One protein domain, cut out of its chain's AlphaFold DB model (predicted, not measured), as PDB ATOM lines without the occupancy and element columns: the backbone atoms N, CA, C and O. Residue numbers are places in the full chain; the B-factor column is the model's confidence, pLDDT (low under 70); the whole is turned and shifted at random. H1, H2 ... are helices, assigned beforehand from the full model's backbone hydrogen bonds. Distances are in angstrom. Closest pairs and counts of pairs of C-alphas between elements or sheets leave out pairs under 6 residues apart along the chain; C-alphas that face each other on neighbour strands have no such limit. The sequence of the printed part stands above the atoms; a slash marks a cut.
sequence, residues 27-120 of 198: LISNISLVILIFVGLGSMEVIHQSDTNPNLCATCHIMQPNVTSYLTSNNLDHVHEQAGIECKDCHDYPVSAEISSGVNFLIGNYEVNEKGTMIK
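What this domain is: This is residues 27 to 120 of the 198 residues of an uncharacterized protein of Chloroflexi bacterium HGW-Chloroflexi-10 (UniProt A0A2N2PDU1). One long helix, H1, sticks out through residues 27 to 45 like a handle from a head of five short helices. In the head, H2 and H3 fold back on each other as a hairpin, H4 crosses H3, H6 packs on H2, and residues 107 to 120 form a tail without a named element. The printed part has 94 residues, with six named helices in the order H1 to H6 and no named strand: all helix. It is loose, with a radius of gyration of the C-alphas of 16.7 A, and spans 57 by 33 by 18 A.

How they stand to each other: H1, residues 27 to 52, and H2, residues 54 to 60, only just touch, with 3 pairs of C-alphas within 8 A, and only at the corner; the closest C-alphas, of Ser 50 and Leu 56, are 6.0 A apart. H2 and H3, residues 64 to 72, form a helical hairpin at a shallow tilt of 6 degrees, opposite ways; the closest C-alphas, of Ala 58 and Gln 64, are 4.9 A apart. H3 touches H4, residues 76 to 82, at a steep tilt of 55 degrees; the C-alphas of Tyr 70 and His 78 are closest, 4.3 A. H5, residues 87 to 90, only just touches residues 51 to 52 of H1, with 3 pairs within 8 A; the closest C-alphas, of Asp 51 and Lys 88, are 6.1 A apart. H6, residues 95 to 106, only just touches H2, through its residues 101 to 105 alone, with 3 pairs within 8 A; the C-alphas of Cys 60 and Gly 102 are closest, 5.9 A. H3 and H6 are apart. Every O i to N i+4 pair is within hydrogen-bond range in H1, H3, H4 and H6; in H2 0 of 3 are, beside 3 of 4 O i to N i+3 pairs, and H5 is too short for an O i to N i+4 pair.

Where its parts are: H1 begins at C-alpha 27 (-138.527, -29.183, -206.584) and measures 37.6 A from first to last C-alpha. H2 measures 11.4 A, H3 11.8 A, H4 9.9 A and H5 6.0 A. H6 measures 16.8 A and ends at C-alpha 106 (-120.226, -55.000, -223.792).

The domain as a whole: The C-alphas of Leu 27 and Asn 74 are the two farthest apart, 57.3 A. The printed part has no cut, and the five links between helices are tight. Mean pLDDT of the printed part is 88.9; Cys 60 alone is under 70.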
ATOM      1  N   LEU A  27    -139.053 -27.929-207.128       93.56
ATOM      2  CA  LEU A  27    -138.527 -29.183-206.584       93.56
ATOM      3  C   LEU A  27    -137.922 -30.057-207.693       93.56
ATOM      4  O   LEU A  27    -136.775 -30.473-207.579       93.56
ATOM      5  N   ILE A  28    -138.668 -30.294-208.779       93.81
ATOM      6  CA  ILE A  28    -138.196 -31.094-209.918       93.81
ATOM      7  C   ILE A  28    -136.965 -30.441-210.550       93.81
ATOM      8  O   ILE A  28    -135.978 -31.124-210.786       93.81
ATOM      9  N   SER A  29    -136.987 -29.121-210.755       93.50
ATOM     10  CA  SER A  29    -135.851 -28.373-211.302       93.50
ATOM     11  C   SER A  29    -134.591 -28.527-210.451       93.50
ATOM     12  O   SER A  29    -133.517 -28.755-210.997       93.50
ATOM     13  N   ASN A  30    -134.707 -28.416-209.125       94.00
ATOM     14  CA  ASN A  30    -133.568 -28.582-208.223       94.00
ATOM     15  C   ASN A  30    -133.065 -30.029-208.208       94.00
ATOM     16  O   ASN A  30    -131.859 -30.245-208.254       94.00
ATOM     17  N   ILE A  31    -133.960 -31.023-208.202       96.19
ATOM     18  CA  ILE A  31    -133.570 -32.439-208.288       96.19
ATOM     19  C   ILE A  31    -132.832 -32.709-209.604       96.19
ATOM     20  O   ILE A  31    -131.759 -33.305-209.588       96.19
ATOM     21  N   SER A  32    -133.359 -32.238-210.736       94.00
ATOM     22  CA  SER A  32    -132.698 -32.373-212.035       94.00
ATOM     23  C   SER A  32    -131.332 -31.691-212.057       94.00
ATOM     24  O   SER A  32    -130.381 -32.272-212.569       94.00
ATOM     25  N   LEU A  33    -131.209 -30.500-211.463       95.56
ATOM     26  CA  LEU A  33    -129.930 -29.801-211.345       95.56
ATOM     27  C   LEU A  33    -128.918 -30.614-210.528       95.56
ATOM     28  O   LEU A  33    -127.784 -30.791-210.961       95.56
ATOM     29  N   VAL A  34    -129.336 -31.149-209.380       95.75
ATOM     30  CA  VAL A  34    -128.488 -31.990-208.526       95.75
ATOM     31  C   VAL A  34    -128.036 -33.248-209.272       95.75
ATOM     32  O   VAL A  34    -126.853 -33.571-209.247       95.75
ATOM     33  N   ILE A  35    -128.940 -33.922-209.990       95.25
ATOM     34  CA  ILE A  35    -128.599 -35.095-210.809       95.25
ATOM     35  C   ILE A  35    -127.558 -34.731-211.871       95.25
ATOM     36  O   ILE A  35    -126.567 -35.442-212.011       95.25
ATOM     37  N   LEU A  36    -127.741 -33.621-212.590       93.81
ATOM     38  CA  LEU A  36    -126.789 -33.179-213.612       93.81
ATOM     39  C   LEU A  36    -125.407 -32.876-213.024       93.81
ATOM     40  O   LEU A  36    -124.405 -33.233-213.636       93.81
ATOM     41  N   ILE A  37    -125.346 -32.273-211.834       94.06
ATOM     42  CA  ILE A  37    -124.080 -32.023-211.131       94.06
ATOM     43  C   ILE A  37    -123.394 -33.347-210.782       94.06
ATOM     44  O   ILE A  37    -122.215 -33.512-211.079       94.06
ATOM     45  N   PHE A  38    -124.118 -34.305-210.197       93.19
ATOM     46  CA  PHE A  38    -123.544 -35.608-209.852       93.19
ATOM     47  C   PHE A  38    -123.072 -36.388-211.081       93.19
ATOM     48  O   PHE A  38    -121.998 -36.982-211.038       93.19
ATOM     49  N   VAL A  39    -123.832 -36.355-212.178       92.06
ATOM     50  CA  VAL A  39    -123.411 -36.956-213.451       92.06
ATOM     51  C   VAL A  39    -122.144 -36.277-213.962       92.06
ATOM     52  O   VAL A  39    -121.186 -36.970-214.276       92.06
ATOM     53  N   GLY A  40    -122.092 -34.942-213.979       90.06
ATOM     54  CA  GLY A  40    -120.912 -34.201-214.428       90.06
ATOM     55  C   GLY A  40    -119.659 -34.505-213.602       90.06
ATOM     56  O   GLY A  40    -118.605 -34.779-214.171       90.06
ATOM     57  N   LEU A  41    -119.778 -34.517-212.270       91.38
ATOM     58  CA  LEU A  41    -118.670 -34.855-211.371       91.38
ATOM     59  C   LEU A  41    -118.217 -36.311-211.546       91.38
ATOM     60  O   LEU A  41    -117.021 -36.569-211.635       91.38
ATOM     61  N   GLY A  42    -119.162 -37.250-211.642       89.38
ATOM     62  CA  GLY A  42    -118.853 -38.662-211.860       89.38
ATOM     63  C   GLY A  42    -118.169 -38.913-213.204       89.38
ATOM     64  O   GLY A  42    -117.184 -39.638-213.264       89.38
ATOM     65  N   SER A  43    -118.643 -38.279-214.280       86.00
ATOM     66  CA  SER A  43    -118.015 -38.389-215.601       86.00
ATOM     67  C   SER A  43    -116.594 -37.832-215.615       86.00
ATOM     68  O   SER A  43    -115.724 -38.427-216.242       86.00
ATOM     69  N   MET A  44    -116.343 -36.723-214.914       86.75
ATOM     70  CA  MET A  44    -115.005 -36.136-214.842       86.75
ATOM     71  C   MET A  44    -114.016 -37.035-214.095       86.75
ATOM     72  O   MET A  44    -112.900 -37.219-214.567       86.75
ATOM     73  N   GLU A  45    -114.436 -37.644-212.985       89.50
ATOM     74  CA  GLU A  45    -113.613 -38.610-212.248       89.50
ATOM     75  C   GLU A  45    -113.277 -39.839-213.100       89.50
ATOM     76  O   GLU A  45    -112.134 -40.278-213.130       89.50
ATOM     77  N   VAL A  46    -114.251 -40.378-213.841       87.38
ATOM     78  CA  VAL A  46    -114.013 -41.530-214.727       87.38
ATOM     79  C   VAL A  46    -112.995 -41.191-215.814       87.38
ATOM     80  O   VAL A  46    -112.101 -41.992-216.071       87.38
ATOM     81  N   ILE A  47    -113.096 -40.007-216.424       85.81
ATOM     82  CA  ILE A  47    -112.122 -39.557-217.428       85.81
ATOM     83  C   ILE A  47    -110.736 -39.417-216.791       85.81
ATOM     84  O   ILE A  47    -109.768 -39.938-217.332       85.81
ATOM     85  N   HIS A  48    -110.645 -38.802-215.611       89.50
ATOM     86  CA  HIS A  48    -109.375 -38.666-214.902       89.50
ATOM     87  C   HIS A  48    -108.742 -40.023-214.559       89.50
ATOM     88  O   HIS A  48    -107.538 -40.212-214.731       89.50
ATOM     89  N   GLN A  49    -109.543 -40.995-214.118       90.25
ATOM     90  CA  GLN A  49    -109.056 -42.354-213.894       90.25
ATOM     91  C   GLN A  49    -108.647 -43.040-215.199       90.25
ATOM     92  O   GLN A  49    -107.733 -43.852-215.188       90.25
ATOM     93  N   SER A  50    -109.288 -42.727-216.320       87.25
ATOM     94  CA  SER A  50    -108.889 -43.257-217.626       87.25
ATOM     95  C   SER A  50    -107.535 -42.734-218.090       87.25
ATOM     96  O   SER A  50    -106.773 -43.474-218.710       87.25
ATOM     97  N   ASP A  51    -107.219 -41.487-217.747       88.00
ATOM     98  CA  ASP A  51    -105.918 -40.878-218.025       88.00
ATOM     99  C   ASP A  51    -104.823 -41.480-217.135       88.00
ATOM    100  O   ASP A  51    -103.804 -41.954-217.632       88.00
ATOM    101  N   THR A  52    -105.090 -41.576-215.831       89.38
ATOM    102  CA  THR A  52    -104.031 -41.760-214.824       89.38
ATOM    103  C   THR A  52    -103.960 -43.154-214.193       89.38
ATOM    104  O   THR A  52    -102.944 -43.521-213.601       89.38
ATOM    105  N   ASN A  53    -105.021 -43.966-214.280       91.75
ATOM    106  CA  ASN A  53    -105.075 -45.282-213.641       91.75
ATOM    107  C   ASN A  53    -104.941 -46.411-214.678       91.75
ATOM    108  O   ASN A  53    -105.937 -46.795-215.301       91.75
ATOM    109  N   PRO A  54    -103.764 -47.060-214.793       91.00
ATOM    110  CA  PRO A  54    -103.541 -48.107-215.793       91.00
ATOM    111  C   PRO A  54    -104.466 -49.321-215.605       91.00
ATOM    112  O   PRO A  54    -104.783 -50.025-216.563       91.00
ATOM    113  N   ASN A  55    -104.964 -49.563-214.386       90.56
ATOM    114  CA  ASN A  55    -105.877 -50.676-214.119       90.56
ATOM    115  C   ASN A  55    -107.275 -50.460-214.719       90.56
ATOM    116  O   ASN A  55    -107.984 -51.438-214.972       90.56
ATOM    117  N   LEU A  56    -107.683 -49.211-214.984       87.88
ATOM    118  CA  LEU A  56    -108.989 -48.950-215.591       87.88
ATOM    119  C   LEU A  56    -109.059 -49.545-217.003       87.88
ATOM    120  O   LEU A  56    -110.060 -50.160-217.373       87.88
ATOM    121  N   CYS A  57    -107.961 -49.473-217.758       82.31
ATOM    122  CA  CYS A  57    -107.871 -50.024-219.108       82.31
ATOM    123  C   CYS A  57    -108.124 -51.543-219.142       82.31
ATOM    124  O   CYS A  57    -108.700 -52.055-220.102       82.31
ATOM    125  N   ALA A  58    -107.742 -52.269-218.086       84.19
ATOM    126  CA  ALA A  58    -107.992 -53.707-217.960       84.19
ATOM    127  C   ALA A  58    -109.440 -54.054-217.570       84.19
ATOM    128  O   ALA A  58    -109.841 -55.212-217.670       84.19
ATOM    129  N   THR A  59    -110.238 -53.070-217.146       78.19
ATOM    130  CA  THR A  59    -111.639 -53.283-216.746       78.19
ATOM    131  C   THR A  59    -112.567 -53.377-217.960       78.19
ATOM    132  O   THR A  59    -113.552 -54.113-217.933       78.19
ATOM    133  N   CYS A  60    -112.236 -52.663-219.039       69.81
ATOM    134  CA  CYS A  60    -113.043 -52.604-220.261       69.81
ATOM    135  C   CYS A  60    -112.402 -53.324-221.460       69.81
ATOM    136  O   CYS A  60    -113.084 -53.570-222.451       69.81
ATOM    137  N   HIS A  61    -111.106 -53.655-221.411       73.81
ATOM    138  CA  HIS A  61    -110.381 -54.305-222.508       73.81
ATOM    139  C   HIS A  61    -109.514 -55.470-222.037       73.81
ATOM    140  O   HIS A  61    -109.131 -55.558-220.872       73.81
ATOM    141  N   ILE A  62    -109.122 -56.337-222.979       80.44
ATOM    142  CA  ILE A  62    -108.149 -57.422-222.760       80.44
ATOM    143  C   ILE A  62    -106.727 -56.829-222.716       80.44
ATOM    144  O   ILE A  62    -105.864 -57.129-223.536       80.44
ATOM    145  N   MET A  63    -106.508 -55.922-221.767       86.62
ATOM    146  CA  MET A  63    -105.273 -55.154-221.595       86.62
ATOM    147  C   MET A  63    -104.464 -55.598-220.382       86.62
ATOM    148  O   MET A  63    -103.339 -55.140-220.223       86.62
ATOM    149  N   GLN A  64    -104.983 -56.514-219.556       90.19
ATOM    150  CA  GLN A  64    -104.298 -56.971-218.344       90.19
ATOM    151  C   GLN A  64    -102.825 -57.369-218.572       90.19
ATOM    152  O   GLN A  64    -101.996 -56.954-217.768       90.19
ATOM    153  N   PRO A  65    -102.445 -58.089-219.651       91.00
ATOM    154  CA  PRO A  65    -101.034 -58.391-219.907       91.00
ATOM    155  C   PRO A  65    -100.174 -57.137-220.118       91.00
ATOM    156  O   PRO A  65     -99.064 -57.065-219.597       91.00
ATOM    157  N   ASN A  66    -100.698 -56.136-220.829       92.25
ATOM    158  CA  ASN A  66     -99.999 -54.882-221.111       92.25
ATOM    159  C   ASN A  66     -99.929 -53.990-219.865       92.25
ATOM    160  O   ASN A  66     -98.903 -53.369-219.628       92.25
ATOM    161  N   VAL A  67    -100.976 -53.982-219.032       94.00
ATOM    162  CA  VAL A  67    -100.971 -53.299-217.726       94.00
ATOM    163  C   VAL A  67     -99.929 -53.921-216.799       94.00
ATOM    164  O   VAL A  67     -99.137 -53.211-216.190       94.00
ATOM    165  N   THR A  68     -99.875 -55.253-216.725       94.38
ATOM    166  CA  THR A  68     -98.838 -55.949-215.954       94.38
ATOM    167  C   THR A  68     -97.445 -55.637-216.498       94.38
ATOM    168  O   THR A  68     -96.534 -55.385-215.712       94.38
ATOM    169  N   SER A  69     -97.275 -55.624-217.825       93.62
ATOM    170  CA  SER A  69     -96.008 -55.258-218.464       93.62
ATOM    171  C   SER A  69     -95.575 -53.844-218.066       93.62
ATOM    172  O   SER A  69     -94.481 -53.679-217.531       93.62
ATOM    173  N   TYR A  70     -96.474 -52.870-218.192       94.94
ATOM    174  CA  TYR A  70     -96.253 -51.468-217.842       94.94
ATOM    175  C   TYR A  70     -95.900 -51.270-216.361       94.94
ATOM    176  O   TYR A  70     -95.006 -50.499-216.036       94.94
ATOM    177  N   LEU A  71     -96.548 -51.999-215.447       94.62
ATOM    178  CA  LEU A  71     -96.324 -51.833-214.007       94.62
ATOM    179  C   LEU A  71     -95.114 -52.600-213.456       94.62
ATOM    180  O   LEU A  71     -94.627 -52.259-212.381       94.62
ATOM    181  N   THR A  72     -94.688 -53.692-214.101       93.25
ATOM    182  CA  THR A  72     -93.783 -54.662-213.443       93.25
ATOM    183  C   THR A  72     -92.694 -55.272-214.317       93.25
ATOM    184  O   THR A  72     -91.809 -55.943-213.784       93.25
ATOM    185  N   SER A  73     -92.761 -55.127-215.642       92.19
ATOM    186  CA  SER A  73     -91.778 -55.766-216.523       92.19
ATOM    187  C   SER A  73     -90.490 -54.952-216.636       92.19
ATOM    188  O   SER A  73     -90.350 -53.895-216.045       92.19
ATOM    189  N   ASN A  74     -89.542 -55.431-217.435       90.06
ATOM    190  CA  ASN A  74     -88.390 -54.633-217.853       90.06
ATOM    191  C   ASN A  74     -88.546 -54.110-219.291       90.06
ATOM    192  O   ASN A  74     -87.550 -53.713-219.894       90.06
ATOM    193  N   ASN A  75     -89.752 -54.170-219.863       93.06
ATOM    194  CA  ASN A  75     -90.023 -53.702-221.217       93.06
ATOM    195  C   ASN A  75     -90.041 -52.167-221.272       93.06
ATOM    196  O   ASN A  75     -89.941 -51.468-220.260       93.06
ATOM    197  N   LEU A  76     -90.122 -51.627-222.488       93.88
ATOM    198  CA  LEU A  76     -90.050 -50.185-222.713       93.88
ATOM    199  C   LEU A  76     -91.256 -49.428-222.132       93.88
ATOM    200  O   LEU A  76     -91.120 -48.263-221.774       93.88
ATOM    201  N   ASP A  77     -92.417 -50.067-222.013       94.44
ATOM    202  CA  ASP A  77     -93.576 -49.509-221.314       94.44
ATOM    203  C   ASP A  77     -93.291 -49.231-219.829       94.44
ATOM    204  O   ASP A  77     -93.616 -48.149-219.357       94.44
ATOM    205  N   HIS A  78     -92.610 -50.133-219.117       94.88
ATOM    206  CA  HIS A  78     -92.231 -49.916-217.719       94.88
ATOM    207  C   HIS A  78     -91.160 -48.833-217.562       94.88
ATOM    208  O   HIS A  78     -91.182 -48.061-216.610       94.88
ATOM    209  N   VAL A  79     -90.238 -48.714-218.521       94.06
ATOM    210  CA  VAL A  79     -89.279 -47.596-218.528       94.06
ATOM    211  C   VAL A  79     -90.002 -46.249-218.651       94.06
ATOM    212  O   VAL A  79     -89.603 -45.280-218.011       94.06
ATOM    213  N   HIS A  80     -91.070 -46.189-219.446       95.38
ATOM    214  CA  HIS A  80     -91.906 -44.996-219.568       95.38
ATOM    215  C   HIS A  80     -92.778 -44.756-218.327       95.38
ATOM    216  O   HIS A  80     -92.884 -43.611-217.894       95.38
ATOM    217  N   GLU A  81     -93.304 -45.809-217.694       95.50
ATOM    218  CA  GLU A  81     -93.995 -45.714-216.398       95.50
ATOM    219  C   GLU A  81     -93.100 -45.057-215.340       95.50
ATOM    220  O   GLU A  81     -93.493 -44.080-214.705       95.50
ATOM    221  N   GLN A  82     -91.847 -45.509-215.233       94.50
ATOM    222  CA  GLN A  82     -90.853 -44.939-214.319       94.50
ATOM    223  C   GLN A  82     -90.507 -43.476-214.640       94.50
ATOM    224  O   GLN A  82     -90.051 -42.740-213.763       94.50
ATOM    225  N   ALA A  83     -90.708 -43.051-215.890       95.19
ATOM    226  CA  ALA A  83     -90.553 -41.668-216.330       95.19
ATOM    227  C   ALA A  83     -91.826 -40.820-216.129       95.19
ATOM    228  O   ALA A  83     -91.816 -39.634-216.456       95.19
ATOM    229  N   GLY A  84     -92.896 -41.400-215.574       95.12
ATOM    230  CA  GLY A  84     -94.174 -40.731-215.339       95.12
ATOM    231  C   GLY A  84     -95.020 -40.541-216.599       95.12
ATOM    232  O   GLY A  84     -95.857 -39.646-216.615       95.12
ATOM    233  N   ILE A  85     -94.778 -41.334-217.646       95.00
ATOM    234  CA  ILE A  85     -95.552 -41.305-218.892       95.00
ATOM    235  C   ILE A  85     -96.737 -42.255-218.767       95.00
ATOM    236  O   ILE A  85     -96.550 -43.444-218.521       95.00
ATOM    237  N   GLU A  86     -97.943 -41.743-218.982       93.56
ATOM    238  CA  GLU A  86     -99.198 -42.465-218.822       93.56
ATOM    239  C   GLU A  86     -99.597 -43.228-220.097       93.56
ATOM    240  O   GLU A  86     -99.068 -43.036-221.194       93.56
ATOM    241  N   CYS A  87    -100.585 -44.121-219.978       91.50
ATOM    242  CA  CYS A  87    -101.027 -44.962-221.094       91.50
ATOM    243  C   CYS A  87    -101.495 -44.127-222.299       91.50
ATOM    244  O   CYS A  87    -101.196 -44.470-223.447       91.50
ATOM    245  N   LYS A  88    -102.227 -43.035-222.041       90.50
ATOM    246  CA  LYS A  88    -102.838 -42.184-223.072       90.50
ATOM    247  C   LYS A  88    -101.875 -41.173-223.696       90.50
ATOM    248  O   LYS A  88    -102.184 -40.670-224.771       90.50
ATOM    249  N   ASP A  89    -100.686 -40.983-223.122       91.44
ATOM    250  CA  ASP A  89     -99.622 -40.189-223.750       91.44
ATOM    251  C   ASP A  89     -99.104 -40.860-225.032       91.44
ATOM    252  O   ASP A  89     -98.766 -40.189-226.004       91.44
ATOM    253  N   CYS A  90     -99.098 -42.199-225.072       89.81
ATOM    254  CA  CYS A  90     -98.813 -42.966-226.291       89.81
ATOM    255  C   CYS A  90    -100.097 -43.379-227.033       89.81
ATOM    256  O   CYS A  90    -100.155 -43.439-228.264       89.81
ATOM    257  N   HIS A  91    -101.143 -43.741-226.291       88.00
ATOM    258  CA  HIS A  91    -102.429 -44.127-226.854       88.00
ATOM    259  C   HIS A  91    -103.344 -42.912-226.949       88.00
ATOM    260  O   HIS A  91    -104.253 -42.788-226.131       88.00
ATOM    261  N   ASP A  92    -103.150 -42.080-227.981       79.81
ATOM    262  CA  ASP A  92    -104.105 -41.014-228.303       79.81
ATOM    263  C   ASP A  92    -105.487 -41.640-228.531       79.81
ATOM    264  O   ASP A  92    -105.772 -42.312-229.533       79.81
ATOM    265  N   TYR A  93    -106.308 -41.526-227.496       79.19
ATOM    266  CA  TYR A  93    -107.575 -42.206-227.387       79.19
ATOM    267  C   TYR A  93    -108.610 -41.197-226.918       79.19
ATOM    268  O   TYR A  93    -108.789 -40.993-225.712       79.19
ATOM    269  N   PRO A  94    -109.279 -40.514-227.864       86.25
ATOM    270  CA  PRO A  94    -110.246 -39.498-227.508       86.25
ATOM    271  C   PRO A  94    -111.413 -40.139-226.758       86.25
ATOM    272  O   PRO A  94    -111.797 -41.280-227.025       86.25
ATOM    273  N   VAL A  95    -112.044 -39.366-225.874       86.31
ATOM    274  CA  VAL A  95    -113.174 -39.823-225.041       86.31
ATOM    275  C   VAL A  95    -114.289 -40.466-225.880       86.31
ATOM    276  O   VAL A  95    -114.917 -41.435-225.461       86.31
ATOM    277  N   SER A  96    -114.526 -39.979-227.101       87.56
ATOM    278  CA  SER A  96    -115.499 -40.582-228.020       87.56
ATOM    279  C   SER A  96    -115.120 -42.007-228.446       87.56
ATOM    280  O   SER A  96    -115.992 -42.879-228.511       87.56
ATOM    281  N   ALA A  97    -113.837 -42.259-228.717       85.19
ATOM    282  CA  ALA A  97    -113.335 -43.589-229.038       85.19
ATOM    283  C   ALA A  97    -113.419 -44.505-227.815       85.19
ATOM    284  O   ALA A  97    -113.849 -45.643-227.955       85.19
ATOM    285  N   GLU A  98    -113.118 -43.986-226.624       83.94
ATOM    286  CA  GLU A  98    -113.226 -44.715-225.359       83.94
ATOM    287  C   GLU A  98    -114.647 -45.190-225.060       83.94
ATOM    288  O   GLU A  98    -114.872 -46.383-224.846       83.94
ATOM    289  N   ILE A  99    -115.625 -44.287-225.156       85.19
ATOM    290  CA  ILE A  99    -117.045 -44.628-225.022       85.19
ATOM    291  C   ILE A  99    -117.438 -45.697-226.050       85.19
ATOM    292  O   ILE A  99    -118.066 -46.698-225.697       85.19
ATOM    293  N   SER A 100    -117.053 -45.507-227.316       87.50
ATOM    294  CA  SER A 100    -117.373 -46.459-228.389       87.50
ATOM    295  C   SER A 100    -116.769 -47.837-228.111       87.50
ATOM    296  O   SER A 100    -117.426 -48.854-228.320       87.50
ATOM    297  N   SER A 101    -115.545 -47.874-227.588       81.88
ATOM    298  CA  SER A 101    -114.847 -49.102-227.214       81.88
ATOM    299  C   SER A 101    -115.521 -49.838-226.067       81.88
ATOM    300  O   SER A 101    -115.695 -51.051-226.140       81.88
ATOM    301  N   GLY A 102    -115.937 -49.113-225.026       82.31
ATOM    302  CA  GLY A 102    -116.657 -49.694-223.895       82.31
ATOM    303  C   GLY A 102    -117.982 -50.320-224.329       82.31
ATOM    304  O   GLY A 102    -118.289 -51.450-223.954       82.31
ATOM    305  N   VAL A 103    -118.739 -49.635-225.196       87.50
ATOM    306  CA  VAL A 103    -119.972 -50.185-225.786       87.50
ATOM    307  C   VAL A 103    -119.669 -51.430-226.618       87.50
ATOM    308  O   VAL A 103    -120.324 -52.454-226.435       87.50
ATOM    309  N   ASN A 104    -118.663 -51.359-227.493       88.12
ATOM    310  CA  ASN A 104    -118.226 -52.469-228.335       88.12
ATOM    311  C   ASN A 104    -117.817 -53.697-227.513       88.12
ATOM    312  O   ASN A 104    -118.194 -54.813-227.860       88.12
ATOM    313  N   PHE A 105    -117.120 -53.509-226.393       84.62
ATOM    314  CA  PHE A 105    -116.779 -54.593-225.477       84.62
ATOM    315  C   PHE A 105    -118.024 -55.266-224.886       84.62
ATOM    316  O   PHE A 105    -118.145 -56.489-224.946       84.62
ATOM    317  N   LEU A 106    -118.989 -54.480-224.392       86.06
ATOM    318  CA  LEU A 106    -120.226 -55.000-223.792       86.06
ATOM    319  C   LEU A 106    -121.081 -55.813-224.772       86.06
ATOM    320  O   LEU A 106    -121.736 -56.770-224.364       86.06
ATOM    321  N   ILE A 107    -121.087 -55.436-226.052       90.06
ATOM    322  CA  ILE A 107    -121.840 -56.143-227.098       90.06
ATOM    323  C   ILE A 107    -121.014 -57.225-227.814       90.06
ATOM    324  O   ILE A 107    -121.515 -57.842-228.751       90.06
ATOM    325  N   GLY A 108    -119.762 -57.454-227.401       87.25
ATOM    326  CA  GLY A 108    -118.877 -58.455-228.005       87.25
ATOM    327  C   GLY A 108    -118.331 -58.089-229.393       87.25
ATOM    328  O   GLY A 108    -117.905 -58.971-230.130       87.25
ATOM    329  N   ASN A 109    -118.354 -56.810-229.768       88.19
ATOM    330  CA  ASN A 109    -117.894 -56.296-231.058       88.19
ATOM    331  C   ASN A 109    -116.450 -55.768-230.977       88.19
ATOM    332  O   ASN A 109    -116.215 -54.565-231.078       88.19
ATOM    333  N   TYR A 110    -115.478 -56.650-230.751       84.38
ATOM    334  CA  TYR A 110    -114.063 -56.280-230.666       84.38
ATOM    335  C   TYR A 110    -113.163 -57.293-231.374       84.38
ATOM    336  O   TYR A 110    -113.483 -58.477-231.473       84.38
ATOM    337  N   GLU A 111    -112.016 -56.818-231.854       83.50
ATOM    338  CA  GLU A 111    -111.052 -57.634-232.586       83.50
ATOM    339  C   GLU A 111    -109.896 -58.076-231.686       83.50
ATOM    340  O   GLU A 111    -109.305 -57.284-230.948       83.50
ATOM    341  N   VAL A 112    -109.551 -59.357-231.780       85.62
ATOM    342  CA  VAL A 112    -108.396 -59.973-231.125       85.62
ATOM    343  C   VAL A 112    -107.627 -60.803-232.140       85.62
ATOM    344  O   VAL A 112    -108.173 -61.238-233.152       85.62
ATOM    345  N   ASN A 113    -106.348 -61.038-231.869       85.06
ATOM    346  CA  ASN A 113    -105.553 -61.968-232.658       85.06
ATOM    347  C   ASN A 113    -105.896 -63.435-232.333       85.06
ATOM    348  O   ASN A 113    -106.681 -63.734-231.434       85.06
ATOM    349  N   GLU A 114    -105.242 -64.365-233.032       86.94
ATOM    350  CA  GLU A 114    -105.424 -65.819-232.877       86.94
ATOM    351  C   GLU A 114    -105.218 -66.331-231.441       86.94
ATOM    352  O   GLU A 114    -105.745 -67.376-231.068       86.94
ATOM    353  N   LYS A 115    -104.460 -65.595-230.619       83.25
ATOM    354  CA  LYS A 115    -104.175 -65.931-229.218       83.25
ATOM    355  C   LYS A 115    -105.178 -65.306-228.241       83.25
ATOM    356  O   LYS A 115    -104.973 -65.391-227.034       83.25
ATOM    357  N   GLY A 116    -106.225 -64.646-228.738       82.50
ATOM    358  CA  GLY A 116    -107.208 -63.942-227.915       82.50
ATOM    359  C   GLY A 116    -106.657 -62.679-227.247       82.50
ATOM    360  O   GLY A 116    -107.208 -62.223-226.251       82.50
ATOM    361  N   THR A 117    -105.564 -62.120-227.773       81.81
ATOM    362  CA  THR A 117    -104.946 -60.888-227.258       81.81
ATOM    363  C   THR A 117    -105.179 -59.727-228.216       81.81
ATOM    364  O   THR A 117    -105.468 -59.929-229.398       81.81
ATOM    365  N   MET A 118    -105.068 -58.503-227.704       80.50
ATOM    366  CA  MET A 118    -105.254 -57.295-228.504       80.50
ATOM    367  C   MET A 118    -104.290 -57.254-229.696       80.50
ATOM    368  O   MET A 118    -103.137 -57.684-229.615       80.50
ATOM    369  N   ILE A 119    -104.774 -56.715-230.812       83.88
ATOM    370  CA  ILE A 119    -103.960 -56.512-232.010       83.88
ATOM    371  C   ILE A 119    -102.908 -55.433-231.717       83.88
ATOM    372  O   ILE A 119    -103.215 -54.383-231.146       83.88
ATOM    373  N   LYS A 120    -101.655 -55.700-232.106       84.50
ATOM    374  CA  LYS A 120    -100.545 -54.755-231.952       84.50
ATOM    375  C   LYS A 120    -100.839 -53.485-232.753       84.50
ATOM    376  O   LYS A 120    -101.128 -53.561-233.945       84.50
TER     377      LYS A 120